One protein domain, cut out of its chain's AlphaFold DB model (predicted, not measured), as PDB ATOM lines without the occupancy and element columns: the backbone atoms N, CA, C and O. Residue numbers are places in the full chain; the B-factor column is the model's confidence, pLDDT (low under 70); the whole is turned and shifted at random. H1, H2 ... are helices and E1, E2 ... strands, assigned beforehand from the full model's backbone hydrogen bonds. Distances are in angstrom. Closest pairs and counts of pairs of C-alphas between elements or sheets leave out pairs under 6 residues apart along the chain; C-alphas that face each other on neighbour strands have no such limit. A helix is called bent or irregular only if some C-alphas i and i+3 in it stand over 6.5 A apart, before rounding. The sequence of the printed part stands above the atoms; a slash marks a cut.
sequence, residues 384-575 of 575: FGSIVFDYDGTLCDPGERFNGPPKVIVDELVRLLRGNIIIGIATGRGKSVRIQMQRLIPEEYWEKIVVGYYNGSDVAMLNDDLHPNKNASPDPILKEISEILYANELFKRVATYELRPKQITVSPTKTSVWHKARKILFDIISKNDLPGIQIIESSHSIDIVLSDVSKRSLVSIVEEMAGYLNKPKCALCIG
ATOM      1  N   PHE A 384       2.297 -33.627 -35.790       93.12
ATOM      2  CA  PHE A 384       1.287 -32.646 -36.178       93.12
ATOM      3  C   PHE A 384       0.337 -33.222 -37.232       93.12
ATOM      4  O   PHE A 384       0.773 -33.815 -38.221       93.12
ATOM      5  N   GLY A 385      -0.970 -33.040 -37.042       91.88
ATOM      6  CA  GLY A 385      -1.981 -33.422 -38.036       91.88
ATOM      7  C   GLY A 385      -2.341 -32.298 -39.005       91.88
ATOM      8  O   GLY A 385      -2.870 -32.559 -40.091       91.88
ATOM      9  N   SER A 386      -2.032 -31.062 -38.627       95.88
ATOM     10  CA  SER A 386      -2.371 -29.847 -39.359       95.88
ATOM     11  C   SER A 386      -1.359 -28.729 -39.105       95.88
ATOM     12  O   SER A 386      -0.482 -28.832 -38.242       95.88
ATOM     13  N   ILE A 387      -1.460 -27.660 -39.888       96.75
ATOM     14  CA  ILE A 387      -0.592 -26.487 -39.791       96.75
ATOM     15  C   ILE A 387      -1.432 -25.219 -39.868       96.75
ATOM     16  O   ILE A 387      -2.362 -25.145 -40.663       96.75
ATOM     17  N   VAL A 388      -1.113 -24.219 -39.055       96.94
ATOM     18  CA  VAL A 388      -1.764 -22.908 -39.067       96.94
ATOM     19  C   VAL A 388      -0.705 -21.849 -39.320       96.94
ATOM     20  O   VAL A 388       0.265 -21.739 -38.573       96.94
ATOM     21  N   PHE A 389      -0.903 -21.057 -40.364       96.31
ATOM     22  CA  PHE A 389      -0.034 -19.944 -40.709       96.31
ATOM     23  C   PHE A 389      -0.700 -18.620 -40.361       96.31
ATOM     24  O   PHE A 389      -1.867 -18.408 -40.699       96.31
ATOM     25  N   ASP A 390       0.047 -17.695 -39.766       93.00
ATOM     26  CA  ASP A 390      -0.293 -16.285 -39.912       93.00
ATOM     27  C   ASP A 390      -0.142 -15.871 -41.383       93.00
ATOM     28  O   ASP A 390       0.704 -16.385 -42.121       93.00
ATOM     29  N   TYR A 391      -0.991 -14.965 -41.854       90.94
ATOM     30  CA  TYR A 391      -0.927 -14.515 -43.238       90.94
ATOM     31  C   TYR A 391       0.108 -13.403 -43.440       90.94
ATOM     32  O   TYR A 391       0.919 -13.469 -44.368       90.94
ATOM     33  N   ASP A 392       0.080 -12.376 -42.592       84.56
ATOM     34  CA  ASP A 392       0.771 -11.106 -42.801       84.56
ATOM     35  C   ASP A 392       2.189 -11.154 -42.215       84.56
ATOM     36  O   ASP A 392       2.381 -11.205 -41.009       84.56
ATOM     37  N   GLY A 393       3.210 -11.108 -43.073       80.88
ATOM     38  CA  GLY A 393       4.616 -11.247 -42.667       80.88
ATOM     39  C   GLY A 393       5.114 -12.694 -42.598       80.88
ATOM     40  O   GLY A 393       6.319 -12.900 -42.476       80.88
ATOM     41  N   THR A 394       4.220 -13.677 -42.759       89.31
ATOM     42  CA  THR A 394       4.561 -15.108 -42.841       89.31
ATOM     43  C   THR A 394       4.316 -15.666 -44.246       89.31
ATOM     44  O   THR A 394       5.272 -16.024 -44.934       89.31
ATOM     45  N   LEU A 395       3.066 -15.699 -44.729       91.44
ATOM     46  CA  LEU A 395       2.765 -16.165 -46.094       91.44
ATOM     47  C   LEU A 395       2.918 -15.054 -47.141       91.44
ATOM     48  O   LEU A 395       3.415 -15.286 -48.247       91.44
ATOM     49  N   CYS A 396       2.492 -13.842 -46.796       87.00
ATOM     50  CA  CYS A 396       2.496 -12.680 -47.674       87.00
ATOM     51  C   CYS A 396       3.299 -11.543 -47.036       87.00
ATOM     52  O   CYS A 396       3.012 -11.127 -45.914       87.00
ATOM     53  N   ASP A 397       4.273 -10.998 -47.768       78.81
ATOM     54  CA  ASP A 397       4.991  -9.799 -47.329       78.81
ATOM     55  C   ASP A 397       4.038  -8.582 -47.325       78.81
ATOM     56  O   ASP A 397       3.195  -8.470 -48.230       78.81
ATOM     57  N   PRO A 398       4.136  -7.654 -46.350       68.62
ATOM     58  CA  PRO A 398       3.313  -6.445 -46.327       68.62
ATOM     59  C   PRO A 398       3.367  -5.621 -47.626       68.62
ATOM     60  O   PRO A 398       2.345  -5.056 -48.031       68.62
ATOM     61  N   GLY A 399       4.518  -5.583 -48.308       65.56
ATOM     62  CA  GLY A 399       4.705  -4.892 -49.586       65.56
ATOM     63  C   GLY A 399       3.984  -5.555 -50.765       65.56
ATOM     64  O   GLY A 399       3.614  -4.883 -51.724       65.56
ATOM     65  N   GLU A 400       3.696  -6.855 -50.672       70.31
ATOM     66  CA  GLU A 400       3.007  -7.645 -51.703       70.31
ATOM     67  C   GLU A 400       1.528  -7.877 -51.374       70.31
ATOM     68  O   GLU A 400       0.848  -8.678 -52.021       70.31
ATOM     69  N   ARG A 401       0.988  -7.136 -50.397       65.88
ATOM     70  CA  ARG A 401      -0.364  -7.325 -49.856       65.88
ATOM     71  C   ARG A 401      -1.484  -7.423 -50.892       65.88
ATOM     72  O   ARG A 401      -2.503  -8.049 -50.605       65.88
ATOM     73  N   PHE A 402      -1.323  -6.796 -52.056       70.56
ATOM     74  CA  PHE A 402      -2.315  -6.790 -53.133       70.56
ATOM     75  C   PHE A 402      -2.154  -7.955 -54.121       70.56
ATOM     76  O   PHE A 402      -3.130  -8.338 -54.768       70.56
ATOM     77  N   ASN A 403      -0.968  -8.562 -54.191       76.81
ATOM     78  CA  ASN A 403      -0.650  -9.647 -55.119       76.81
ATOM     79  C   ASN A 403      -0.851 -11.038 -54.495       76.81
ATOM     80  O   ASN A 403      -1.151 -11.982 -55.229       76.81
ATOM     81  N   GLY A 404      -0.769 -11.136 -53.164       83.56
ATOM     82  CA  GLY A 404      -0.856 -12.391 -52.414       83.56
ATOM     83  C   GLY A 404       0.514 -13.060 -52.228       83.56
ATOM     84  O   GLY A 404       1.534 -12.469 -52.588       83.56
ATOM     85  N   PRO A 405       0.558 -14.280 -51.661       89.88
ATOM     86  CA  PRO A 405       1.797 -15.025 -51.466       89.88
ATOM     87  C   PRO A 405       2.516 -15.301 -52.797       89.88
ATOM     88  O   PRO A 405       1.867 -15.546 -53.817       89.88
ATOM     89  N   PRO A 406       3.859 -15.308 -52.813       89.19
ATOM     90  CA  PRO A 406       4.633 -15.540 -54.022       89.19
ATOM     91  C   PRO A 406       4.554 -17.013 -54.417       89.19
ATOM     92  O   PRO A 406       4.346 -17.891 -53.576       89.19
ATOM     93  N   LYS A 407       4.827 -17.298 -55.694       90.81
ATOM     94  CA  LYS A 407       4.719 -18.651 -56.257       90.81
ATOM     95  C   LYS A 407       5.459 -19.720 -55.441       90.81
ATOM     96  O   LYS A 407       4.911 -20.788 -55.235       90.81
ATOM     97  N   VAL A 408       6.653 -19.421 -54.922       91.75
ATOM     98  CA  VAL A 408       7.434 -20.377 -54.110       91.75
ATOM     99  C   VAL A 408       6.692 -20.789 -52.831       91.75
ATOM    100  O   VAL A 408       6.707 -21.957 -52.466       91.75
ATOM    101  N   ILE A 409       6.006 -19.852 -52.170       93.50
ATOM    102  CA  ILE A 409       5.201 -20.152 -50.977       93.50
ATOM    103  C   ILE A 409       3.949 -20.937 -51.369       93.50
ATOM    104  O   ILE A 409       3.612 -21.918 -50.716       93.50
ATOM    105  N   VAL A 410       3.284 -20.544 -52.459       95.44
ATOM    106  CA  VAL A 410       2.104 -21.253 -52.982       95.44
ATOM    107  C   VAL A 410       2.440 -22.705 -53.338       95.44
ATOM    108  O   VAL A 410       1.708 -23.609 -52.944       95.44
ATOM    109  N   ASP A 411       3.564 -22.940 -54.017       96.44
ATOM    110  CA  ASP A 411       4.036 -24.277 -54.394       96.44
ATOM    111  C   ASP A 411       4.256 -25.163 -53.147       96.44
ATOM    112  O   ASP A 411       3.866 -26.333 -53.139       96.44
ATOM    113  N   GLU A 412       4.796 -24.601 -52.058       96.44
ATOM    114  CA  GLU A 412       4.947 -25.307 -50.777       96.44
ATOM    115  C   GLU A 412       3.608 -25.581 -50.079       96.44
ATOM    116  O   GLU A 412       3.397 -26.687 -49.577       96.44
ATOM    117  N   LEU A 413       2.667 -24.631 -50.089       97.06
ATOM    118  CA  LEU A 413       1.316 -24.863 -49.563       97.06
ATOM    119  C   LEU A 413       0.629 -26.008 -50.319       97.06
ATOM    120  O   LEU A 413       0.091 -26.927 -49.700       97.06
ATOM    121  N   VAL A 414       0.714 -26.017 -51.653       97.62
ATOM    122  CA  VAL A 414       0.170 -27.095 -52.495       97.62
ATOM    123  C   VAL A 414       0.851 -28.433 -52.199       97.62
ATOM    124  O   VAL A 414       0.171 -29.460 -52.126       97.62
ATOM    125  N   ARG A 415       2.169 -28.457 -51.969       97.12
ATOM    126  CA  ARG A 415       2.882 -29.678 -51.561       97.12
ATOM    127  C   ARG A 415       2.325 -30.251 -50.253       97.12
ATOM    128  O   ARG A 415       2.117 -31.462 -50.170       97.12
ATOM    129  N   LEU A 416       2.054 -29.408 -49.255       94.88
ATOM    130  CA  LEU A 416       1.452 -29.834 -47.983       94.88
ATOM    131  C   LEU A 416       0.024 -30.374 -48.183       94.88
ATOM    132  O   LEU A 416      -0.317 -31.434 -47.652       94.88
ATOM    133  N   LEU A 417      -0.784 -29.704 -49.008       95.50
ATOM    134  CA  LEU A 417      -2.166 -30.103 -49.316       95.50
ATOM    135  C   LEU A 417      -2.235 -31.446 -50.063       95.50
ATOM    136  O   LEU A 417      -3.098 -32.281 -49.766       95.50
ATOM    137  N   ARG A 418      -1.280 -31.707 -50.971       94.69
ATOM    138  CA  ARG A 418      -1.086 -33.020 -51.619       94.69
ATOM    139  C   ARG A 418      -0.747 -34.120 -50.615       94.69
ATOM    140  O   ARG A 418      -1.235 -35.234 -50.750       94.69
ATOM    141  N   GLY A 419       0.006 -33.791 -49.562       91.62
ATOM    142  CA  GLY A 419       0.242 -34.656 -48.396       91.62
ATOM    143  C   GLY A 419      -0.972 -34.820 -47.466       91.62
ATOM    144  O   GLY A 419      -0.854 -35.351 -46.358       91.62
ATOM    145  N   ASN A 420      -2.148 -34.347 -47.892       90.38
ATOM    146  CA  ASN A 420      -3.404 -34.371 -47.151       90.38
ATOM    147  C   ASN A 420      -3.371 -33.575 -45.834       90.38
ATOM    148  O   ASN A 420      -4.127 -33.879 -44.913       90.38
ATOM    149  N   ILE A 421      -2.451 -32.622 -45.675       92.75
ATOM    150  CA  ILE A 421      -2.341 -31.793 -44.467       92.75
ATOM    151  C   ILE A 421      -3.417 -30.705 -44.517       92.75
ATOM    152  O   ILE A 421      -3.556 -30.033 -45.538       92.75
ATOM    153  N   ILE A 422      -4.161 -30.533 -43.420       95.94
ATOM    154  CA  ILE A 422      -5.107 -29.420 -43.270       95.94
ATOM    155  C   ILE A 422      -4.326 -28.145 -42.965       95.94
ATOM    156  O   ILE A 422      -3.457 -28.147 -42.085       95.94
ATOM    157  N   ILE A 423      -4.648 -27.070 -43.680       97.75
ATOM    158  CA  ILE A 423      -4.005 -25.766 -43.527       97.75
ATOM    159  C   ILE A 423      -5.001 -24.759 -42.951       97.75
ATOM    160  O   ILE A 423      -6.050 -24.506 -43.530       97.75
ATOM    161  N   GLY A 424      -4.644 -24.134 -41.835       97.56
ATOM    162  CA  GLY A 424      -5.277 -22.923 -41.331       97.56
ATOM    163  C   GLY A 424      -4.534 -21.674 -41.800       97.56
ATOM    164  O   GLY A 424      -3.304 -21.635 -41.774       97.56
ATOM    165  N   ILE A 425      -5.263 -20.630 -42.181       97.19
ATOM    166  CA  ILE A 425      -4.722 -19.298 -42.471       97.19
ATOM    167  C   ILE A 425      -5.367 -18.290 -41.520       97.19
ATOM    168  O   ILE A 425      -6.544 -17.961 -41.655       97.19
ATOM    169  N   ALA A 426      -4.600 -17.789 -40.555       94.75
ATOM    170  CA  ALA A 426      -5.030 -16.752 -39.629       94.75
ATOM    171  C   ALA A 426      -4.704 -15.367 -40.202       94.75
ATOM    172  O   ALA A 426      -3.556 -15.073 -40.532       94.75
ATOM    173  N   THR A 427      -5.692 -14.478 -40.306       90.75
ATOM    174  CA  THR A 427      -5.475 -13.138 -40.860       90.75
ATOM    175  C   THR A 427      -6.336 -12.074 -40.180       90.75
ATOM    176  O   THR A 427      -7.458 -12.324 -39.750       90.75
ATOM    177  N   GLY A 428      -5.815 -10.846 -40.089       86.56
ATOM    178  CA  GLY A 428      -6.622  -9.666 -39.746       86.56
ATOM    179  C   GLY A 428      -7.478  -9.172 -40.919       86.56
ATOM    180  O   GLY A 428      -8.350  -8.319 -40.758       86.56
ATOM    181  N   ARG A 429      -7.236  -9.697 -42.124       86.00
ATOM    182  CA  ARG A 429      -7.901  -9.289 -43.362       86.00
ATOM    183  C   ARG A 429      -9.229 -10.025 -43.553       86.00
ATOM    184  O   ARG A 429      -9.568 -10.960 -42.836       86.00
ATOM    185  N   GLY A 430      -9.986  -9.573 -44.549       88.62
ATOM    186  CA  GLY A 430     -11.282 -10.143 -44.910       88.62
ATOM    187  C   GLY A 430     -11.266 -10.891 -46.237       88.62
ATOM    188  O   GLY A 430     -10.273 -11.509 -46.611       88.62
ATOM    189  N   LYS A 431     -12.356 -10.727 -47.002       91.19
ATOM    190  CA  LYS A 431     -12.592 -11.368 -48.310       91.19
ATOM    191  C   LYS A 431     -11.435 -11.297 -49.315       91.19
ATOM    192  O   LYS A 431     -11.351 -12.137 -50.200       91.19
ATOM    193  N   SER A 432     -10.550 -10.301 -49.209       90.94
ATOM    194  CA  SER A 432      -9.395 -10.173 -50.104       90.94
ATOM    195  C   SER A 432      -8.454 -11.373 -50.021       90.94
ATOM    196  O   SER A 432      -7.957 -11.800 -51.056       90.94
ATOM    197  N   VAL A 433      -8.257 -11.949 -48.829       91.88
ATOM    198  CA  VAL A 433      -7.425 -13.152 -48.658       91.88
ATOM    199  C   VAL A 433      -8.090 -14.360 -49.303       91.88
ATOM    200  O   VAL A 433      -7.416 -15.082 -50.027       91.88
ATOM    201  N   ARG A 434      -9.409 -14.532 -49.133       94.50
ATOM    202  CA  ARG A 434     -10.170 -15.609 -49.787       94.50
ATOM    203  C   ARG A 434      -9.971 -15.586 -51.299       94.50
ATOM    204  O   ARG A 434      -9.476 -16.550 -51.867       94.50
ATOM    205  N   ILE A 435     -10.262 -14.442 -51.919       93.81
ATOM    206  CA  ILE A 435     -10.163 -14.246 -53.372       93.81
ATOM    207  C   ILE A 435      -8.729 -14.491 -53.861       93.81
ATOM    208  O   ILE A 435      -8.518 -15.133 -54.889       93.81
ATOM    209  N   GLN A 436      -7.725 -13.991 -53.133       92.94
ATOM    210  CA  GLN A 436      -6.319 -14.200 -53.485       92.94
ATOM    211  C   GLN A 436      -5.929 -15.678 -53.407       92.94
ATOM    212  O   GLN A 436      -5.318 -16.191 -54.341       92.94
ATOM    213  N   MET A 437      -6.291 -16.366 -52.325       94.94
ATOM    214  CA  MET A 437      -5.949 -17.772 -52.125       94.94
ATOM    215  C   MET A 437      -6.696 -18.685 -53.098       94.94
ATOM    216  O   MET A 437      -6.059 -19.552 -53.684       94.94
ATOM    217  N   GLN A 438      -7.986 -18.449 -53.358       95.94
ATOM    218  CA  GLN A 438      -8.763 -19.164 -54.383       95.94
ATOM    219  C   GLN A 438      -8.134 -19.006 -55.777       95.94
ATOM    220  O   GLN A 438      -8.036 -19.964 -56.535       95.94
ATOM    221  N   ARG A 439      -7.629 -17.813 -56.116       94.94
ATOM    222  CA  ARG A 439      -6.932 -17.586 -57.393       94.94
ATOM    223  C   ARG A 439      -5.609 -18.355 -57.500       94.94
ATOM    224  O   ARG A 439      -5.194 -18.694 -58.605       94.94
ATOM    225  N   LEU A 440      -4.899 -18.535 -56.386       94.94
ATOM    226  CA  LEU A 440      -3.533 -19.073 -56.365       94.94
ATOM    227  C   LEU A 440      -3.476 -20.583 -56.097       94.94
ATOM    228  O   LEU A 440      -2.539 -21.239 -56.549       94.94
ATOM    229  N   ILE A 441      -4.443 -21.130 -55.364       96.81
ATOM    230  CA  ILE A 441      -4.512 -22.542 -54.979       96.81
ATOM    231  C   ILE A 441      -5.546 -23.259 -55.857       96.81
ATOM    232  O   ILE A 441      -6.664 -22.762 -55.978       96.81
ATOM    233  N   PRO A 442      -5.232 -24.441 -56.422       97.25
ATOM    234  CA  PRO A 442      -6.202 -25.236 -57.172       97.25
ATOM    235  C   PRO A 442      -7.460 -25.579 -56.357       97.25
ATOM    236  O   PRO A 442      -7.364 -25.922 -55.177       97.25
ATOM    237  N   GLU A 443      -8.624 -25.526 -57.010       97.31
ATOM    238  CA  GLU A 443      -9.955 -25.696 -56.398       97.31
ATOM    239  C   GLU A 443     -10.115 -27.010 -55.620       97.31
ATOM    240  O   GLU A 443     -10.679 -27.025 -54.528       97.31
ATOM    241  N   GLU A 444      -9.495 -28.091 -56.105       96.56
ATOM    242  CA  GLU A 444      -9.472 -29.417 -55.466       96.56
ATOM    243  C   GLU A 444      -8.910 -29.433 -54.028       96.56
ATOM    244  O   GLU A 444      -9.099 -30.408 -53.298       96.56
ATOM    245  N   TYR A 445      -8.211 -28.374 -53.602       97.19
ATOM    246  CA  TYR A 445      -7.662 -28.259 -52.249       97.19
ATOM    247  C   TYR A 445      -8.411 -27.280 -51.345       97.19
ATOM    248  O   TYR A 445      -8.058 -27.178 -50.168       97.19
ATOM    249  N   TRP A 446      -9.413 -26.546 -51.835       97.12
ATOM    250  CA  TRP A 446     -10.068 -25.507 -51.029       97.12
ATOM    251  C   TRP A 446     -10.761 -26.080 -49.785       97.12
ATOM    252  O   TRP A 446     -10.711 -25.471 -48.719       97.12
ATOM    253  N   GLU A 447     -11.286 -27.305 -49.868       95.56
ATOM    254  CA  GLU A 447     -11.870 -28.057 -48.743       95.56
ATOM    255  C   GLU A 447     -10.850 -28.534 -47.692       95.56
ATOM    256  O   GLU A 447     -11.212 -29.140 -46.687       95.56
ATOM    257  N   LYS A 448      -9.558 -28.271 -47.896       95.31
ATOM    258  CA  LYS A 448      -8.492 -28.570 -46.927       95.31
ATOM    259  C   LYS A 448      -7.908 -27.311 -46.295       95.31
ATOM    260  O   LYS A 448      -6.947 -27.406 -45.527       95.31
ATOM    261  N   ILE A 449      -8.463 -26.144 -46.625       97.44
ATOM    262  CA  ILE A 449      -8.001 -24.849 -46.136       97.44
ATOM    263  C   ILE A 449      -9.111 -24.183 -45.330       97.44
ATOM    264  O   ILE A 449     -10.208 -23.953 -45.836       97.44
ATOM    265  N   VAL A 450      -8.787 -23.811 -44.096       97.25
ATOM    266  CA  VAL A 450      -9.649 -23.023 -43.211       97.25
ATOM    267  C   VAL A 450      -9.052 -21.632 -43.067       97.25
ATOM    268  O   VAL A 450      -7.856 -21.491 -42.808       97.25
ATOM    269  N   VAL A 451      -9.861 -20.590 -43.208       97.25
ATOM    270  CA  VAL A 451      -9.414 -19.202 -43.078       97.25
ATOM    271  C   VAL A 451     -10.100 -18.558 -41.882       97.25
ATOM    272  O   VAL A 451     -11.325 -18.516 -41.807       97.25
ATOM    273  N   GLY A 452      -9.301 -18.042 -40.949       95.62
ATOM    274  CA  GLY A 452      -9.763 -17.195 -39.856       95.62
ATOM    275  C   GLY A 452      -9.628 -15.727 -40.243       95.62
ATOM    276  O   GLY A 452      -8.538 -15.162 -40.139       95.62
ATOM    277  N   TYR A 453     -10.724 -15.126 -40.697       92.62
ATOM    278  CA  TYR A 453     -10.811 -13.723 -41.095       92.62
ATOM    279  C   TYR A 453     -10.904 -12.801 -39.880       92.62
ATOM    280  O   TYR A 453     -11.376 -13.207 -38.815       92.62
ATOM    281  N   TYR A 454     -10.507 -11.536 -40.057       89.94
ATOM    282  CA  TYR A 454     -10.724 -10.469 -39.069       89.94
ATOM    283  C   TYR A 454     -10.311 -10.894 -37.650       89.94
ATOM    284  O   TYR A 454     -11.119 -10.916 -36.718       89.94
ATOM    285  N   ASN A 455      -9.058 -11.338 -37.532       87.69
ATOM    286  CA  ASN A 455      -8.438 -11.823 -36.298       87.69
ATOM    287  C   ASN A 455      -9.149 -13.034 -35.659       87.69
ATOM    288  O   ASN A 455      -9.019 -13.261 -34.458       87.69
ATOM    289  N   GLY A 456      -9.852 -13.836 -36.466       89.38
ATOM    290  CA  GLY A 456     -10.581 -15.029 -36.032       89.38
ATOM    291  C   GLY A 456     -12.021 -14.760 -35.594       89.38
ATOM    292  O   GLY A 456     -12.630 -15.631 -34.981       89.38
ATOM    293  N   SER A 457     -12.572 -13.575 -35.882       87.69
ATOM    294  CA  SER A 457     -13.986 -13.288 -35.598       87.69
ATOM    295  C   SER A 457     -14.956 -13.999 -36.537       87.69
ATOM    296  O   SER A 457     -16.120 -14.179 -36.185       87.69
ATOM    297  N   ASP A 458     -14.470 -14.413 -37.703       91.38
ATOM    298  CA  ASP A 458     -15.192 -15.253 -38.642       91.38
ATOM    299  C   ASP A 458     -14.237 -16.326 -39.171       91.38
ATOM    300  O   ASP A 458     -13.109 -16.018 -39.565       91.38
ATOM    301  N   VAL A 459     -14.657 -17.588 -39.138       93.81
ATOM    302  CA  VAL A 459     -13.841 -18.732 -39.546       93.81
ATOM    303  C   VAL A 459     -14.660 -19.596 -40.485       93.81
ATOM    304  O   VAL A 459     -15.733 -20.062 -40.115       93.81
ATOM    305  N   ALA A 460     -14.137 -19.828 -41.684       95.38
ATOM    306  CA  ALA A 460     -14.810 -20.638 -42.689       95.38
ATOM    307  C   ALA A 460     -13.809 -21.354 -43.597       95.38
ATOM    308  O   ALA A 460     -12.619 -21.022 -43.639       95.38
ATOM    309  N   MET A 461     -14.306 -22.336 -44.339       96.25
ATOM    310  CA  MET A 461     -13.541 -23.023 -45.374       96.25
ATOM    311  C   MET A 461     -13.218 -22.077 -46.538       96.25
ATOM    312  O   MET A 461     -13.962 -21.135 -46.814       96.25
ATOM    313  N   LEU A 462     -12.119 -22.325 -47.255       97.00
ATOM    314  CA  LEU A 462     -11.731 -21.485 -48.395       97.00
ATOM    315  C   LEU A 462     -12.746 -21.543 -49.551       97.00
ATOM    316  O   LEU A 462     -12.863 -20.575 -50.299       97.00
ATOM    317  N   ASN A 463     -13.473 -22.654 -49.698       95.94
ATOM    318  CA  ASN A 463     -14.530 -22.808 -50.703       95.94
ATOM    319  C   ASN A 463     -15.856 -22.131 -50.316       95.94
ATOM    320  O   ASN A 463     -16.774 -22.113 -51.131       95.94
ATOM    321  N   ASP A 464     -15.974 -21.570 -49.111       95.44
ATOM    322  CA  ASP A 464     -17.194 -20.895 -48.678       95.44
ATOM    323  C   ASP A 464     -17.195 -19.415 -49.091       95.44
ATOM    324  O   ASP A 464     -16.587 -18.540 -48.459       95.44
ATOM    325  N   ASP A 465     -17.921 -19.122 -50.167       92.62
ATOM    326  CA  ASP A 465     -18.028 -17.771 -50.704       92.62
ATOM    327  C   ASP A 465     -18.950 -16.833 -49.909       92.62
ATOM    328  O   ASP A 465     -18.949 -15.618 -50.171       92.62
ATOM    329  N   LEU A 466     -19.671 -17.338 -48.904       92.00
ATOM    330  CA  LEU A 466     -20.520 -16.533 -48.019       92.00
ATOM    331  C   LEU A 466     -19.715 -15.836 -46.908       92.00
ATOM    332  O   LEU A 466     -20.210 -14.878 -46.309       92.00
ATOM    333  N   HIS A 467     -18.464 -16.255 -46.681       92.12
ATOM    334  CA  HIS A 467     -17.612 -15.760 -45.600       92.12
ATOM    335  C   HIS A 467     -16.383 -14.960 -46.088       92.12
ATOM    336  O   HIS A 467     -15.729 -15.340 -47.053       92.12
ATOM    337  N   PRO A 468     -15.992 -13.860 -45.424       89.25
ATOM    338  CA  PRO A 468     -16.542 -13.435 -44.154       89.25
ATOM    339  C   PRO A 468     -17.855 -12.657 -44.297       89.25
ATOM    340  O   PRO A 468     -17.992 -11.792 -45.171       89.25
ATOM    341  N   ASN A 469     -18.803 -12.938 -43.406       86.19
ATOM    342  CA  ASN A 469     -20.140 -12.359 -43.439       86.19
ATOM    343  C   ASN A 469     -20.158 -10.976 -42.770       86.19
ATOM    344  O   ASN A 469     -20.095 -10.847 -41.549       86.19
ATOM    345  N   LYS A 470     -20.290  -9.919 -43.579       82.81
ATOM    346  CA  LYS A 470     -20.416  -8.535 -43.086       82.81
ATOM    347  C   LYS A 470     -21.846  -8.118 -42.736       82.81
ATOM    348  O   LYS A 470     -22.022  -7.060 -42.147       82.81
ATOM    349  N   ASN A 471     -22.843  -8.906 -43.129       80.56
ATOM    350  CA  ASN A 471     -24.256  -8.544 -43.011       80.56
ATOM    351  C   ASN A 471     -24.855  -8.918 -41.651       80.56
ATOM    352  O   ASN A 471     -25.992  -8.550 -41.369       80.56
ATOM    353  N   ALA A 472     -24.121  -9.659 -40.817       83.75
ATOM    354  CA  ALA A 472     -24.536  -9.903 -39.446       83.75
ATOM    355  C   ALA A 472     -24.582  -8.585 -38.652       83.75
ATOM    356  O   ALA A 472     -23.792  -7.668 -38.886       83.75
ATOM    357  N   SER A 473     -25.514  -8.490 -37.706       87.31
ATOM    358  CA  SER A 473     -25.621  -7.314 -36.844       87.31
ATOM    359  C   SER A 473     -24.344  -7.135 -36.010       87.31
ATOM    360  O   SER A 473     -23.876  -8.114 -35.423       87.31
ATOM    361  N   PRO A 474     -23.787  -5.911 -35.928       89.50
ATOM    362  CA  PRO A 474     -22.718  -5.587 -34.993       89.50
ATOM    363  C   PRO A 474     -23.102  -5.860 -33.547       89.50
ATOM    364  O   PRO A 474     -24.239  -5.607 -33.145       89.50
ATOM    365  N   ASP A 475     -22.127  -6.337 -32.777       93.00
ATOM    366  CA  ASP A 475     -22.251  -6.459 -31.333       93.00
ATOM    367  C   ASP A 475     -22.613  -5.095 -30.703       93.00
ATOM    368  O   ASP A 475     -22.064  -4.069 -31.131       93.00
ATOM    369  N   PRO A 476     -23.525  -5.051 -29.710       92.31
ATOM    370  CA  PRO A 476     -23.953  -3.806 -29.077       92.31
ATOM    371  C   PRO A 476     -22.800  -2.921 -28.591       92.31
ATOM    372  O   PRO A 476     -22.848  -1.711 -28.812       92.31
ATOM    373  N   ILE A 477     -21.743  -3.507 -28.015       92.00
ATOM    374  CA  ILE A 477     -20.592  -2.749 -27.497       92.00
ATOM    375  C   ILE A 477     -19.820  -2.090 -28.643       92.00
ATOM    376  O   ILE A 477     -19.417  -0.931 -28.557       92.00
ATOM    377  N   LEU A 478     -19.633  -2.792 -29.762       92.94
ATOM    378  CA  LEU A 478     -18.960  -2.212 -30.926       92.94
ATOM    379  C   LEU A 478     -19.817  -1.131 -31.588       92.94
ATOM    380  O   LEU A 478     -19.289  -0.136 -32.083       92.94
ATOM    381  N   LYS A 479     -21.141  -1.285 -31.579       93.62
ATOM    382  CA  LYS A 479     -22.041  -0.234 -32.055       93.62
ATOM    383  C   LYS A 479     -21.929   1.029 -31.193       93.62
ATOM    384  O   LYS A 479     -21.793   2.116 -31.746       93.62
ATOM    385  N   GLU A 480     -21.892   0.883 -29.871       93.88
ATOM    386  CA  GLU A 480     -21.669   1.994 -28.939       93.88
ATOM    387  C   GLU A 480     -20.322   2.691 -29.198       93.88
ATOM    388  O   GLU A 480     -20.270   3.911 -29.370       93.88
ATOM    389  N   ILE A 481     -19.232   1.928 -29.353       93.62
ATOM    390  CA  ILE A 481     -17.913   2.484 -29.709       93.62
ATOM    391  C   ILE A 481     -17.985   3.246 -31.033       93.62
ATOM    392  O   ILE A 481     -17.461   4.353 -31.139       93.62
ATOM    393  N   SER A 482     -18.638   2.680 -32.047       94.56
ATOM    394  CA  SER A 482     -18.824   3.322 -33.349       94.56
ATOM    395  C   SER A 482     -19.530   4.675 -33.222       94.56
ATOM    396  O   SER A 482     -19.115   5.642 -33.863       94.56
ATOM    397  N   GLU A 483     -20.568   4.767 -32.392       94.88
ATOM    398  CA  GLU A 483     -21.307   6.008 -32.140       94.88
ATOM    399  C   GLU A 483     -20.434   7.047 -31.417       94.88
ATOM    400  O   GLU A 483     -20.402   8.210 -31.826       94.88
ATOM    401  N   ILE A 484     -19.632   6.633 -30.431       94.75
ATOM    402  CA  ILE A 484     -18.679   7.510 -29.728       94.75
ATOM    403  C   ILE A 484     -17.596   8.033 -30.686       94.75
ATOM    404  O   ILE A 484     -17.298   9.233 -30.707       94.75
ATOM    405  N   LEU A 485     -17.020   7.157 -31.517       94.50
ATOM    406  CA  LEU A 485     -16.044   7.539 -32.542       94.50
ATOM    407  C   LEU A 485     -16.658   8.510 -33.557       94.50
ATOM    408  O   LEU A 485     -16.008   9.474 -33.967       94.50
ATOM    409  N   TYR A 486     -17.920   8.290 -33.935       94.25
ATOM    410  CA  TYR A 486     -18.668   9.185 -34.815       94.25
ATOM    411  C   TYR A 486     -19.027  10.523 -34.153       94.25
ATOM    412  O   TYR A 486     -19.139  11.529 -34.846       94.25
ATOM    413  N   ALA A 487     -19.190  10.596 -32.836       94.31
ATOM    414  CA  ALA A 487     -19.450  11.858 -32.143       94.31
ATOM    415  C   ALA A 487     -18.179  12.715 -31.962       94.31
ATOM    416  O   ALA A 487     -18.266  13.931 -31.785       94.31
ATOM    417  N   ASN A 488     -16.987  12.115 -32.024       94.56
ATOM    418  CA  ASN A 488     -15.732  12.808 -31.735       94.56
ATOM    419  C   ASN A 488     -15.171  13.579 -32.951       94.56
ATOM    420  O   ASN A 488     -14.593  13.006 -33.877       94.56
ATOM    421  N   GLU A 489     -15.271  14.911 -32.919       93.56
ATOM    422  CA  GLU A 489     -14.806  15.797 -34.001       93.56
ATOM    423  C   GLU A 489     -13.299  15.731 -34.279       93.56
ATOM    424  O   GLU A 489     -12.859  15.912 -35.417       93.56
ATOM    425  N   LEU A 490     -12.484  15.475 -33.253       91.81
ATOM    426  CA  LEU A 490     -11.038  15.387 -33.423       91.81
ATOM    427  C   LEU A 490     -10.651  14.071 -34.106       91.81
ATOM    428  O   LEU A 490      -9.817  14.075 -35.011       91.81
ATOM    429  N   PHE A 491     -11.292  12.967 -33.718       93.88
ATOM    430  CA  PHE A 491     -11.083  11.642 -34.294       93.88
ATOM    431  C   PHE A 491     -11.373  11.627 -35.800       93.88
ATOM    432  O   PHE A 491     -10.515  11.197 -36.570       93.88
ATOM    433  N   LYS A 492     -12.496  12.213 -36.244       93.69
ATOM    434  CA  LYS A 492     -12.863  12.320 -37.676       93.69
ATOM    435  C   LYS A 492     -11.793  12.976 -38.550       93.69
ATOM    436  O   LYS A 492     -11.705  12.700 -39.742       93.69
ATOM    437  N   ARG A 493     -10.992  13.884 -37.983       91.81
ATOM    438  CA  ARG A 493      -9.937  14.599 -38.721       91.81
ATOM    439  C   ARG A 493      -8.682  13.750 -38.908       91.81
ATOM    440  O   ARG A 493      -7.923  13.984 -39.849       91.81
ATOM    441  N   VAL A 494      -8.443  12.791 -38.015       91.44
ATOM    442  CA  VAL A 494      -7.186  12.031 -37.956       91.44
ATOM    443  C   VAL A 494      -7.338  10.556 -38.311       91.44
ATOM    444  O   VAL A 494      -6.339   9.921 -38.638       91.44
ATOM    445  N   ALA A 495      -8.552  10.009 -38.270       94.38
ATOM    446  CA  ALA A 495      -8.818   8.607 -38.540       94.38
ATOM    447  C   ALA A 495     -10.171   8.380 -39.227       94.38
ATOM    448  O   ALA A 495     -11.102   9.176 -39.130       94.38
ATOM    449  N   THR A 496     -10.258   7.240 -39.898       94.81
ATOM    450  CA  THR A 496     -11.489   6.620 -40.389       94.81
ATOM    451  C   THR A 496     -11.630   5.250 -39.743       94.81
ATOM    452  O   THR A 496     -10.659   4.707 -39.207       94.81
ATOM    453  N   TYR A 497     -12.829   4.676 -39.778       94.75
ATOM    454  CA  TYR A 497     -13.043   3.337 -39.256       94.75
ATOM    455  C   TYR A 497     -14.090   2.563 -40.059       94.75
ATOM    456  O   TYR A 497     -14.946   3.152 -40.716       94.75
ATOM    457  N   GLU A 498     -14.013   1.236 -39.993       92.62
ATOM    458  CA  GLU A 498     -14.999   0.314 -40.558       92.62
ATOM    459  C   GLU A 498     -15.552  -0.575 -39.439       92.62
ATOM    460  O   GLU A 498     -14.796  -1.335 -38.830       92.62
ATOM    461  N   LEU A 499     -16.862  -0.481 -39.181       92.31
ATOM    462  CA  LEU A 499     -17.588  -1.342 -38.244       92.31
ATOM    463  C   LEU A 499     -17.970  -2.665 -38.923       92.31
ATOM    464  O   LEU A 499     -18.517  -2.677 -40.027       92.31
ATOM    465  N   ARG A 500     -17.696  -3.777 -38.246       90.31
ATOM    466  CA  ARG A 500     -18.036  -5.153 -38.643       90.31
ATOM    467  C   ARG A 500     -18.668  -5.885 -37.450       90.31
ATOM    468  O   ARG A 500     -18.560  -5.380 -36.332       90.31
ATOM    469  N   PRO A 501     -19.271  -7.077 -37.641       89.94
ATOM    470  CA  PRO A 501     -20.044  -7.758 -36.600       89.94
ATOM    471  C   PRO A 501     -19.342  -7.867 -35.238       89.94
ATOM    472  O   PRO A 501     -19.939  -7.599 -34.203       89.94
ATOM    473  N   LYS A 502     -18.048  -8.213 -35.256       90.56
ATOM    474  CA  LYS A 502     -17.213  -8.430 -34.065       90.56
ATOM    475  C   LYS A 502     -15.877  -7.665 -34.092       90.56
ATOM    476  O   LYS A 502     -14.971  -7.977 -33.321       90.56
ATOM    477  N   GLN A 503     -15.726  -6.686 -34.992       91.44
ATOM    478  CA  GLN A 503     -14.494  -5.898 -35.128       91.44
ATOM    479  C   GLN A 503     -14.770  -4.473 -35.623       91.44
ATOM    480  O   GLN A 503     -15.527  -4.286 -36.571       91.44
ATOM    481  N   ILE A 504     -14.068  -3.483 -35.075       92.94
ATOM    482  CA  ILE A 504     -13.871  -2.165 -35.691       92.94
ATOM    483  C   ILE A 504     -12.419  -2.060 -36.134       92.94
ATOM    484  O   ILE A 504     -11.519  -2.185 -35.310       92.94
ATOM    485  N   THR A 505     -12.176  -1.781 -37.411       92.56
ATOM    486  CA  THR A 505     -10.830  -1.427 -37.886       92.56
ATOM    487  C   THR A 505     -10.712   0.080 -37.992       92.56
ATOM    488  O   THR A 505     -11.427   0.690 -38.781       92.56
ATOM    489  N   VAL A 506      -9.782   0.669 -37.251       92.81
ATOM    490  CA  VAL A 506      -9.420   2.088 -37.303       92.81
ATOM    491  C   VAL A 506      -8.173   2.263 -38.165       92.81
ATOM    492  O   VAL A 506      -7.174   1.569 -37.975       92.81
ATOM    493  N   SER A 507      -8.218   3.199 -39.109       91.69
ATOM    494  CA  SER A 507      -7.101   3.554 -39.996       91.69
ATOM    495  C   SER A 507      -6.868   5.065 -39.974       91.69
ATOM    496  O   SER A 507      -7.843   5.821 -39.966       91.69
ATOM    497  N   PRO A 508      -5.616   5.552 -39.977       88.56
ATOM    498  CA  PRO A 508      -5.365   6.986 -40.003       88.56
ATOM    499  C   PRO A 508      -5.817   7.605 -41.329       88.56
ATOM    500  O   PRO A 508      -5.745   6.965 -42.375       88.56
ATOM    501  N   THR A 509      -6.220   8.877 -41.312       87.94
ATOM    502  CA  THR A 509      -6.498   9.625 -42.552       87.94
ATOM    503  C   THR A 509      -5.224   9.884 -43.356       87.94
ATOM    504  O   THR A 509      -5.272   9.943 -44.583       87.94
ATOM    505  N   LYS A 510      -4.084  10.035 -42.669       81.69
ATOM    506  CA  LYS A 510      -2.734  10.165 -43.240       81.69
ATOM    507  C   LYS A 510      -1.710   9.517 -42.313       81.69
ATOM    508  O   LYS A 510      -1.850   9.596 -41.095       81.69
ATOM    509  N   THR A 511      -0.629   8.972 -42.858       75.75
ATOM    510  CA  THR A 511       0.426   8.338 -42.050       75.75
ATOM    511  C   THR A 511       1.014   9.283 -40.994       75.75
ATOM    512  O   THR A 511       1.196   8.893 -39.843       75.75
ATOM    513  N   SER A 512       1.192  10.563 -41.330       73.88
ATOM    514  CA  SER A 512       1.731  11.579 -40.414       73.88
ATOM    515  C   SER A 512       0.862  11.867 -39.181       73.88
ATOM    516  O   SER A 512       1.355  12.401 -38.185       73.88
ATOM    517  N   VAL A 513      -0.427  11.502 -39.204       82.06
ATOM    518  CA  VAL A 513      -1.334  11.654 -38.052       82.06
ATOM    519  C   VAL A 513      -1.547  10.355 -37.280       82.06
ATOM    520  O   VAL A 513      -2.320  10.359 -36.323       82.06
ATOM    521  N   TRP A 514      -0.841   9.271 -37.622       80.38
ATOM    522  CA  TRP A 514      -1.024   7.959 -36.996       80.38
ATOM    523  C   TRP A 514      -0.904   7.998 -35.470       80.38
ATOM    524  O   TRP A 514      -1.826   7.598 -34.762       80.38
ATOM    525  N   HIS A 515       0.170   8.594 -34.949       80.25
ATOM    526  CA  HIS A 515       0.372   8.722 -33.503       80.25
ATOM    527  C   HIS A 515      -0.759   9.513 -32.815       80.25
ATOM    528  O   HIS A 515      -1.171   9.190 -31.699       80.25
ATOM    529  N   LYS A 516      -1.297  10.547 -33.479       85.00
ATOM    530  CA  LYS A 516      -2.430  11.328 -32.958       85.00
ATOM    531  C   LYS A 516      -3.709  10.494 -32.955       85.00
ATOM    532  O   LYS A 516      -4.377  10.451 -31.926       85.00
ATOM    533  N   ALA A 517      -4.015   9.816 -34.063       87.88
ATOM    534  CA  ALA A 517      -5.158   8.913 -34.187       87.88
ATOM    535  C   ALA A 517      -5.147   7.845 -33.092       87.88
ATOM    536  O   ALA A 517      -6.132   7.692 -32.375       87.88
ATOM    537  N   ARG A 518      -3.995   7.196 -32.897       88.31
ATOM    538  CA  ARG A 518      -3.752   6.226 -31.830       88.31
ATOM    539  C   ARG A 518      -4.044   6.815 -30.452       88.31
ATOM    540  O   ARG A 518      -4.865   6.275 -29.720       88.31
ATOM    541  N   LYS A 519      -3.417   7.942 -30.103       89.12
ATOM    542  CA  LYS A 519      -3.600   8.581 -28.790       89.12
ATOM    543  C   LYS A 519      -5.062   8.954 -28.522       89.12
ATOM    544  O   LYS A 519      -5.542   8.729 -27.418       89.12
ATOM    545  N   ILE A 520      -5.751   9.512 -29.516       91.12
ATOM    546  CA  ILE A 520      -7.165   9.893 -29.405       91.12
ATOM    547  C   ILE A 520      -8.041   8.653 -29.241       91.12
ATOM    548  O   ILE A 520      -8.922   8.656 -28.392       91.12
ATOM    549  N   LEU A 521      -7.785   7.593 -30.009       92.12
ATOM    550  CA  LEU A 521      -8.523   6.341 -29.885       92.12
ATOM    551  C   LEU A 521      -8.394   5.751 -28.475       92.12
ATOM    552  O   LEU A 521      -9.406   5.435 -27.857       92.12
ATOM    553  N   PHE A 522      -7.169   5.647 -27.953       90.38
ATOM    554  CA  PHE A 522      -6.944   5.147 -26.595       90.38
ATOM    555  C   PHE A 522      -7.590   6.047 -25.534       90.38
ATOM    556  O   PHE A 522      -8.219   5.527 -24.622       90.38
ATOM    557  N   ASP A 523      -7.515   7.376 -25.671       91.25
ATOM    558  CA  ASP A 523      -8.186   8.316 -24.757       91.25
ATOM    559  C   ASP A 523      -9.715   8.156 -24.774       91.25
ATOM    560  O   ASP A 523     -10.343   8.137 -23.717       91.25
ATOM    561  N   ILE A 524     -10.314   7.983 -25.959       91.00
ATOM    562  CA  ILE A 524     -11.750   7.714 -26.105       91.00
ATOM    563  C   ILE A 524     -12.117   6.411 -25.394       91.00
ATOM    564  O   ILE A 524     -13.048   6.403 -24.594       91.00
ATOM    565  N   ILE A 525     -11.393   5.322 -25.655       89.00
ATOM    566  CA  ILE A 525     -11.706   4.017 -25.061       89.00
ATOM    567  C   ILE A 525     -11.541   4.065 -23.538       89.00
ATOM    568  O   ILE A 525     -12.445   3.659 -22.813       89.00
ATOM    569  N   SER A 526     -10.434   4.626 -23.038       87.75
ATOM    570  CA  SER A 526     -10.163   4.715 -21.600       87.75
ATOM    571  C   SER A 526     -11.169   5.581 -20.841       87.75
ATOM    572  O   SER A 526     -11.464   5.281 -19.691       87.75
ATOM    573  N   LYS A 527     -11.711   6.643 -21.450       90.56
ATOM    574  CA  LYS A 527     -12.706   7.516 -20.800       90.56
ATOM    575  C   LYS A 527     -14.088   6.889 -20.653       90.56
ATOM    576  O   LYS A 527     -14.825   7.302 -19.767       90.56
ATOM    577  N   ASN A 528     -14.443   5.962 -21.539       85.81
ATOM    578  CA  ASN A 528     -15.772   5.351 -21.557       85.81
ATOM    579  C   ASN A 528     -15.827   4.007 -20.809       85.81
ATOM    580  O   ASN A 528     -16.907   3.448 -20.694       85.81
ATOM    581  N   ASP A 529     -14.688   3.511 -20.300       83.44
ATOM    582  CA  ASP A 529     -14.568   2.295 -19.473       83.44
ATOM    583  C   ASP A 529     -15.359   1.088 -20.012       83.44
ATOM    584  O   ASP A 529     -16.108   0.427 -19.298       83.44
ATOM    585  N   LEU A 530     -15.234   0.828 -21.317       78.62
ATOM    586  CA  LEU A 530     -16.027  -0.190 -22.006       78.62
ATOM    587  C   LEU A 530     -15.412  -1.589 -21.798       78.62
ATOM    588  O   LEU A 530     -14.317  -1.851 -22.311       78.62
ATOM    589  N   PRO A 531     -16.080  -2.509 -21.071       82.44
ATOM    590  CA  PRO A 531     -15.564  -3.852 -20.831       82.44
ATOM    591  C   PRO A 531     -15.742  -4.753 -22.063       82.44
ATOM    592  O   PRO A 531     -16.497  -4.452 -22.981       82.44
ATOM    593  N   GLY A 532     -15.075  -5.911 -22.075       86.44
ATOM    594  CA  GLY A 532     -15.341  -6.959 -23.075       86.44
ATOM    595  C   GLY A 532     -14.719  -6.732 -24.457       86.44
ATOM    596  O   GLY A 532     -15.050  -7.453 -25.395       86.44
ATOM    597  N   ILE A 533     -13.792  -5.781 -24.581       91.12
ATOM    598  CA  ILE A 533     -13.031  -5.529 -25.810       91.12
ATOM    599  C   ILE A 533     -11.533  -5.756 -25.602       91.12
ATOM    600  O   ILE A 533     -11.013  -5.704 -24.488       91.12
ATOM    601  N   GLN A 534     -10.824  -5.957 -26.703       90.62
ATOM    602  CA  GLN A 534      -9.370  -5.942 -26.776       90.62
ATOM    603  C   GLN A 534      -8.929  -5.132 -27.997       90.62
ATOM    604  O   GLN A 534      -9.647  -5.024 -28.994       90.62
ATOM    605  N   ILE A 535      -7.731  -4.558 -27.910       89.06
ATOM    606  CA  ILE A 535      -7.161  -3.707 -28.953       89.06
ATOM    607  C   ILE A 535      -5.940  -4.415 -29.533       89.06
ATOM    608  O   ILE A 535      -4.998  -4.737 -28.809       89.06
ATOM    609  N   ILE A 536      -5.957  -4.637 -30.843       87.62
ATOM    610  CA  ILE A 536      -4.876  -5.264 -31.598       87.62
ATOM    611  C   ILE A 536      -4.281  -4.206 -32.525       87.62
ATOM    612  O   ILE A 536      -4.958  -3.663 -33.394       87.62
ATOM    613  N   GLU A 537      -3.001  -3.898 -32.336       83.19
ATOM    614  CA  GLU A 537      -2.294  -2.890 -33.125       83.19
ATOM    615  C   GLU A 537      -1.459  -3.554 -34.228       83.19
ATOM    616  O   GLU A 537      -0.673  -4.470 -33.976       83.19
ATOM    617  N   SER A 538      -1.625  -3.076 -35.461       75.62
ATOM    618  CA  SER A 538      -0.791  -3.422 -36.609       75.62
ATOM    619  C   SER A 538       0.048  -2.214 -37.045       75.62
ATOM    620  O   SER A 538      -0.035  -1.131 -36.474       75.62
ATOM    621  N   SER A 539       0.857  -2.373 -38.097       66.06
ATOM    622  CA  SER A 539       1.705  -1.275 -38.602       66.06
ATOM    623  C   SER A 539       0.909  -0.149 -39.283       66.06
ATOM    624  O   SER A 539       1.462   0.917 -39.531       66.06
ATOM    625  N   HIS A 540      -0.365  -0.384 -39.627       70.75
ATOM    626  CA  HIS A 540      -1.183   0.559 -40.405       70.75
ATOM    627  C   HIS A 540      -2.617   0.728 -39.889       70.75
ATOM    628  O   HIS A 540      -3.371   1.535 -40.436       70.75
ATOM    629  N   SER A 541      -3.020  -0.043 -38.882       84.81
ATOM    630  CA  SER A 541      -4.380  -0.032 -38.352       84.81
ATOM    631  C   SER A 541      -4.409  -0.462 -36.893       84.81
ATOM    632  O   SER A 541      -3.508  -1.151 -36.415       84.81
ATOM    633  N   ILE A 542      -5.472  -0.071 -36.198       89.75
ATOM    634  CA  ILE A 542      -5.826  -0.593 -34.882       89.75
ATOM    635  C   ILE A 542      -7.172  -1.289 -35.024       89.75
ATOM    636  O   ILE A 542      -8.138  -0.681 -35.480       89.75
ATOM    637  N   ASP A 543      -7.229  -2.552 -34.636       90.69
ATOM    638  CA  ASP A 543      -8.459  -3.323 -34.583       90.69
ATOM    639  C   ASP A 543      -8.970  -3.370 -33.140       90.69
ATOM    640  O   ASP A 543      -8.256  -3.782 -32.228       90.69
ATOM    641  N   ILE A 544     -10.215  -2.954 -32.937       92.56
ATOM    642  CA  ILE A 544     -10.965  -3.148 -31.695       92.56
ATOM    643  C   ILE A 544     -11.830  -4.379 -31.917       92.56
ATOM    644  O   ILE A 544     -12.681  -4.376 -32.809       92.56
ATOM    645  N   VAL A 545     -11.611  -5.437 -31.150       91.94
ATOM    646  CA  VAL A 545     -12.366  -6.692 -31.272       91.94
ATOM    647  C   VAL A 545     -12.943  -7.089 -29.922       91.94
ATOM    648  O   VAL A 545     -12.475  -6.627 -28.883       91.94
ATOM    649  N   LEU A 546     -13.964  -7.942 -29.929       91.25
ATOM    650  CA  LEU A 546     -14.500  -8.518 -28.695       91.25
ATOM    651  C   LEU A 546     -13.447  -9.398 -28.003       91.25
ATOM    652  O   LEU A 546     -12.550  -9.947 -28.651       91.25
ATOM    653  N   SER A 547     -13.528  -9.540 -26.683       88.31
ATOM    654  CA  SER A 547     -12.561 -10.308 -25.886       88.31
ATOM    655  C   SER A 547     -12.545 -11.814 -26.198       88.31
ATOM    656  O   SER A 547     -11.541 -12.475 -25.941       88.31
ATOM    657  N   ASP A 548     -13.620 -12.351 -26.780       86.81
ATOM    658  CA  ASP A 548     -13.737 -13.743 -27.236       86.81
ATOM    659  C   ASP A 548     -13.120 -13.981 -28.630       86.81
ATOM    660  O   ASP A 548     -12.934 -15.129 -29.042       86.81
ATOM    661  N   VAL A 549     -12.773 -12.918 -29.365       86.94
ATOM    662  CA  VAL A 549     -12.167 -13.014 -30.699       86.94
ATOM    663  C   VAL A 549     -10.682 -13.336 -30.574       86.94
ATOM    664  O   VAL A 549      -9.907 -12.613 -29.953       86.94
ATOM    665  N   SER A 550     -10.244 -14.422 -31.204       86.81
ATOM    666  CA  SER A 550      -8.828 -14.763 -31.253       86.81
ATOM    667  C   SER A 550      -8.487 -15.559 -32.498       86.81
ATOM    668  O   SER A 550      -9.202 -16.484 -32.881       86.81
ATOM    669  N   LYS A 551      -7.294 -15.314 -33.050       85.56
ATOM    670  CA  LYS A 551      -6.694 -16.190 -34.067       85.56
ATOM    671  C   LYS A 551      -6.548 -17.633 -33.562       85.56
ATOM    672  O   LYS A 551      -6.499 -18.554 -34.368       85.56
ATOM    673  N   ARG A 552      -6.523 -17.849 -32.239       85.50
ATOM    674  CA  ARG A 552      -6.483 -19.191 -31.637       85.50
ATOM    675  C   ARG A 552      -7.752 -20.005 -31.884       85.50
ATOM    676  O   ARG A 552      -7.652 -21.224 -31.896       85.50
ATOM    677  N   SER A 553      -8.898 -19.373 -32.139       86.81
ATOM    678  CA  SER A 553     -10.145 -20.081 -32.459       86.81
ATOM    679  C   SER A 553     -10.008 -20.929 -33.729       86.81
ATOM    680  O   SER A 553     -10.537 -22.034 -33.798       86.81
ATOM    681  N   LEU A 554      -9.212 -20.458 -34.698       93.25
ATOM    682  CA  LEU A 554      -8.879 -21.212 -35.908       93.25
ATOM    683  C   LEU A 554      -8.096 -22.496 -35.600       93.25
ATOM    684  O   LEU A 554      -8.301 -23.506 -36.265       93.25
ATOM    685  N   VAL A 555      -7.204 -22.462 -34.604       93.50
ATOM    686  CA  VAL A 555      -6.340 -23.600 -34.257       93.50
ATOM    687  C   VAL A 555      -7.188 -24.792 -33.831       93.50
ATOM    688  O   VAL A 555      -7.034 -25.868 -34.400       93.50
ATOM    689  N   SER A 556      -8.140 -24.581 -32.919       91.69
ATOM    690  CA  SER A 556      -9.025 -25.646 -32.437       91.69
ATOM    691  C   SER A 556      -9.835 -26.285 -33.572       91.69
ATOM    692  O   SER A 556      -9.914 -27.507 -33.662       91.69
ATOM    693  N   ILE A 557     -10.379 -25.473 -34.487       93.44
ATOM    694  CA  ILE A 557     -11.153 -25.954 -35.647       93.44
ATOM    695  C   ILE A 557     -10.276 -26.817 -36.563       93.44
ATOM    696  O   ILE A 557     -10.665 -27.906 -36.986       93.44
ATOM    697  N   VAL A 558      -9.060 -26.351 -36.847       94.81
ATOM    698  CA  VAL A 558      -8.103 -27.042 -37.718       94.81
ATOM    699  C   VAL A 558      -7.589 -28.345 -37.083       94.81
ATOM    700  O   VAL A 558      -7.350 -29.326 -37.792       94.81
ATOM    701  N   GLU A 559      -7.447 -28.400 -35.758       94.81
ATOM    702  CA  GLU A 559      -7.120 -29.624 -35.012       94.81
ATOM    703  C   GLU A 559      -8.265 -30.644 -35.035       94.81
ATOM    704  O   GLU A 559      -8.024 -31.838 -35.235       94.81
ATOM    705  N   GLU A 560      -9.514 -30.201 -34.885       94.19
ATOM    706  CA  GLU A 560     -10.688 -31.075 -34.994       94.19
ATOM    707  C   GLU A 560     -10.824 -31.676 -36.395       94.19
ATOM    708  O   GLU A 560     -11.009 -32.890 -36.524       94.19
ATOM    709  N   MET A 561     -10.635 -30.863 -37.438       93.12
ATOM    710  CA  MET A 561     -10.611 -31.318 -38.832       93.12
ATOM    711  C   MET A 561      -9.532 -32.364 -39.098       93.12
ATOM    712  O   MET A 561      -9.799 -33.371 -39.757       93.12
ATOM    713  N   ALA A 562      -8.328 -32.169 -38.558       92.50
ATOM    714  CA  ALA A 562      -7.276 -33.177 -38.638       92.50
ATOM    715  C   ALA A 562      -7.713 -34.495 -37.971       92.50
ATOM    716  O   ALA A 562      -7.494 -35.574 -38.525       92.50
ATOM    717  N   GLY A 563      -8.402 -34.408 -36.831       91.94
ATOM    718  CA  GLY A 563      -8.969 -35.562 -36.137       91.94
ATOM    719  C   GLY A 563      -9.965 -36.366 -36.978       91.94
ATOM    720  O   GLY A 563      -9.887 -37.592 -36.977       91.94
ATOM    721  N   TYR A 564     -10.848 -35.711 -37.741       91.19
ATOM    722  CA  TYR A 564     -11.778 -36.402 -38.655       91.19
ATOM    723  C   TYR A 564     -11.064 -37.170 -39.779       91.19
ATOM    724  O   TYR A 564     -11.611 -38.127 -40.320       91.19
ATOM    725  N   LEU A 565      -9.820 -36.798 -40.093       88.12
ATOM    726  CA  LEU A 565      -8.958 -37.502 -41.043       88.12
ATOM    727  C   LEU A 565      -8.054 -38.557 -40.382       88.12
ATOM    728  O   LEU A 565      -7.090 -39.004 -41.005       88.12
ATOM    729  N   ASN A 566      -8.335 -38.949 -39.132       90.94
ATOM    730  CA  ASN A 566      -7.504 -39.848 -38.320       90.94
ATOM    731  C   ASN A 566      -6.050 -39.366 -38.168       90.94
ATOM    732  O   ASN A 566      -5.120 -40.169 -38.069       90.94
ATOM    733  N   LYS A 567      -5.842 -38.046 -38.159       90.62
ATOM    734  CA  LYS A 567      -4.544 -37.425 -37.884       90.62
ATOM    735  C   LYS A 567      -4.479 -36.927 -36.436       90.62
ATOM    736  O   LYS A 567      -5.523 -36.739 -35.807       90.62
ATOM    737  N   PRO A 568      -3.272 -36.686 -35.888       92.50
ATOM    738  CA  PRO A 568      -3.133 -36.088 -34.566       92.50
ATOM    739  C   PRO A 568      -3.901 -34.765 -34.456       92.50
ATOM    740  O   PRO A 568      -3.781 -33.898 -35.322       92.50
ATOM    741  N   LYS A 569      -4.651 -34.583 -33.365       94.12
ATOM    742  CA  LYS A 569      -5.320 -33.314 -33.030       94.12
ATOM    743  C   LYS A 569      -4.314 -32.327 -32.431       94.12
ATOM    744  O   LYS A 569      -4.392 -31.979 -31.258       94.12
ATOM    745  N   CYS A 570      -3.307 -31.980 -33.220       93.50
ATOM    746  CA  CYS A 570      -2.260 -31.041 -32.847       93.50
ATOM    747  C   CYS A 570      -1.820 -30.266 -34.086       93.50
ATOM    748  O   CYS A 570      -1.401 -30.871 -35.083       93.50
ATOM    749  N   ALA A 571      -1.921 -28.941 -34.018       94.75
ATOM    750  CA  ALA A 571      -1.529 -28.049 -35.097       94.75
ATOM    751  C   ALA A 571      -0.146 -27.433 -34.854       94.75
ATOM    752  O   ALA A 571       0.167 -26.952 -33.762       94.75
ATOM    753  N   LEU A 572       0.674 -27.389 -35.905       95.06
ATOM    754  CA  LEU A 572       1.884 -26.572 -35.916       95.06
ATOM    755  C   LEU A 572       1.507 -25.127 -36.259       95.06
ATOM    756  O   LEU A 572       1.000 -24.874 -37.346       95.06
ATOM    757  N   CYS A 573       1.775 -24.175 -35.369       93.81
ATOM    758  CA  CYS A 573       1.513 -22.754 -35.621       93.81
ATOM    759  C   CYS A 573       2.792 -22.028 -36.061       93.81
ATOM    760  O   CYS A 573       3.806 -22.099 -35.365       93.81
ATOM    761  N   ILE A 574       2.733 -21.297 -37.176       91.94
ATOM    762  CA  ILE A 574       3.839 -20.498 -37.725       91.94
ATOM    763  C   ILE A 574       3.347 -19.063 -37.933       91.94
ATOM    764  O   ILE A 574       2.397 -18.854 -38.685       91.94
ATOM    765  N   GLY A 575       3.967 -18.083 -37.272       84.25
ATOM    766  CA  GLY A 575       3.543 -16.682 -37.317       84.25
ATOM    767  C   GLY A 575       4.473 -15.730 -36.589       84.25
ATOM    768  O   GLY A 575       5.253 -16.211 -35.732       84.25
TER     769      GLY A 575
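What this domain is: This is residues 384 to 575 of the 575 residues of an uncharacterized protein of Thermodesulforhabdus norvegica (UniProt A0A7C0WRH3). Two lobes stand side by side along the longest axis, joined by residues 462 to 475 and 547 to 551. The larger lobe is a twisted five-stranded sheet with H7 over one face, H2 over the opposite face, and H1 and H3 grazing the sheet; the smaller lobe is a four-stranded sheet with H4 and H6 over one face, while the other face, which bears no named helix, is turned toward the larger lobe. The printed part has 192 residues, with seven named helices and nine named strands in the order E1 H1 E2 H2 H3 E3 E4 H4 H5 E5 E6 H6 E7 E8 H7 E9, a mixed class of helices and strands. The larger sheet is mixed, in the order E4 E3 E2 E1 E9; the smaller is antiparallel, in the order E5 E6 E8 E7. The whole is compact, with a radius of gyration of the C-alphas of 17.9 A, but elongated, spanning 54 by 31 by 26 A.

Where its parts are: The larger sheet holds E1, residues 386 to 390, E2, 422 to 426, E3, 449 to 453, E4, 458 to 461, and E9, 571 to 574. C-alpha 386 lies at (-2.371, -29.847, -39.359) and C-alpha 574 at (3.839, -20.498, -37.725). With this sheet go H1, residues 407 to 418, 16.2 A long, H2, 431 to 440, H3, 443 to 448, and H7, 552 to 564, 19.3 A long. The smaller sheet holds E5, residues 495 to 500, 16.6 A long, E6, 503 to 508, 16.5 A long, E7, 533 to 537, and E8, 542 to 546. With it go H4, residues 476 to 487, 16.6 A long, H5, 489 to 494, and H6, 511 to 528, 26.3 A from C-alpha 511 at (0.426, 8.338, -42.050) to C-alpha 528. H3 and H6 are irregular: C-alphas 444 and 447 are 7.3 A apart, and C-alphas 512 and 515 are 7.6 A apart.

How they stand to each other: The larger sheet is strongly twisted. E1 is parallel to E2, with N 389 and O 424 at 2.8 A, and to E9, with N 388 and O 572 at 2.8 A. E3 is parallel to E2, with N 450 and O 423 at 2.9 A. E3 and E4 form an antiparallel hairpin, with N 451 and O 460 at 2.8 A. E1, H1, E2 and E2, H2 H3, E3 are strand-helix-strand units, parallel neighbour strands joined through helices, with right-handed crossovers. H7 is on this sheet; the C-alphas of Leu 554 and Gly 452, the closest of H7 and E3, are 5.7 A apart. H2, on the opposite face, runs along the strands at a height over the sheet of 10.6 A. H1 and H3 only graze the sheet. In the smaller sheet, E5 and E6 form a hairpin, with N 498 and O 505 at 2.9 A, and E7 and E8 another, with N 536 and O 543 at 2.8 A; E6 and E8 have N 504 and O 544 at 2.8 A. H4 and H6 are on the same face, at heights of 9.2 A and 8.4 A, in two layers, helices over one face of a sheet. E6, H6, E7 is a split strand-helix-strand unit, with E8 between its strands and a right-handed crossover. H5 touches H6, with the C-alphas of Val 494 and Ala 517 closest at 5.3 A. Every O i to N i+4 pair is within hydrogen-bond range in H1, H2 and H4; H6 has 12 of 14, H7 7 of 9, and H3 and H5 each 0 of 2, with 2 of 3 O i to N i+3 pairs within range in each.

The domain as a whole: The C-alphas of Glu 489 and Asn 566, the two farthest apart, are 56.3 A apart. The printed part has no cut. The links from E1 to H1 and from E4 to H4 are long. The mean pLDDT of the printed part is 90.3; residues 398, 399, 401 and 539 are under 70.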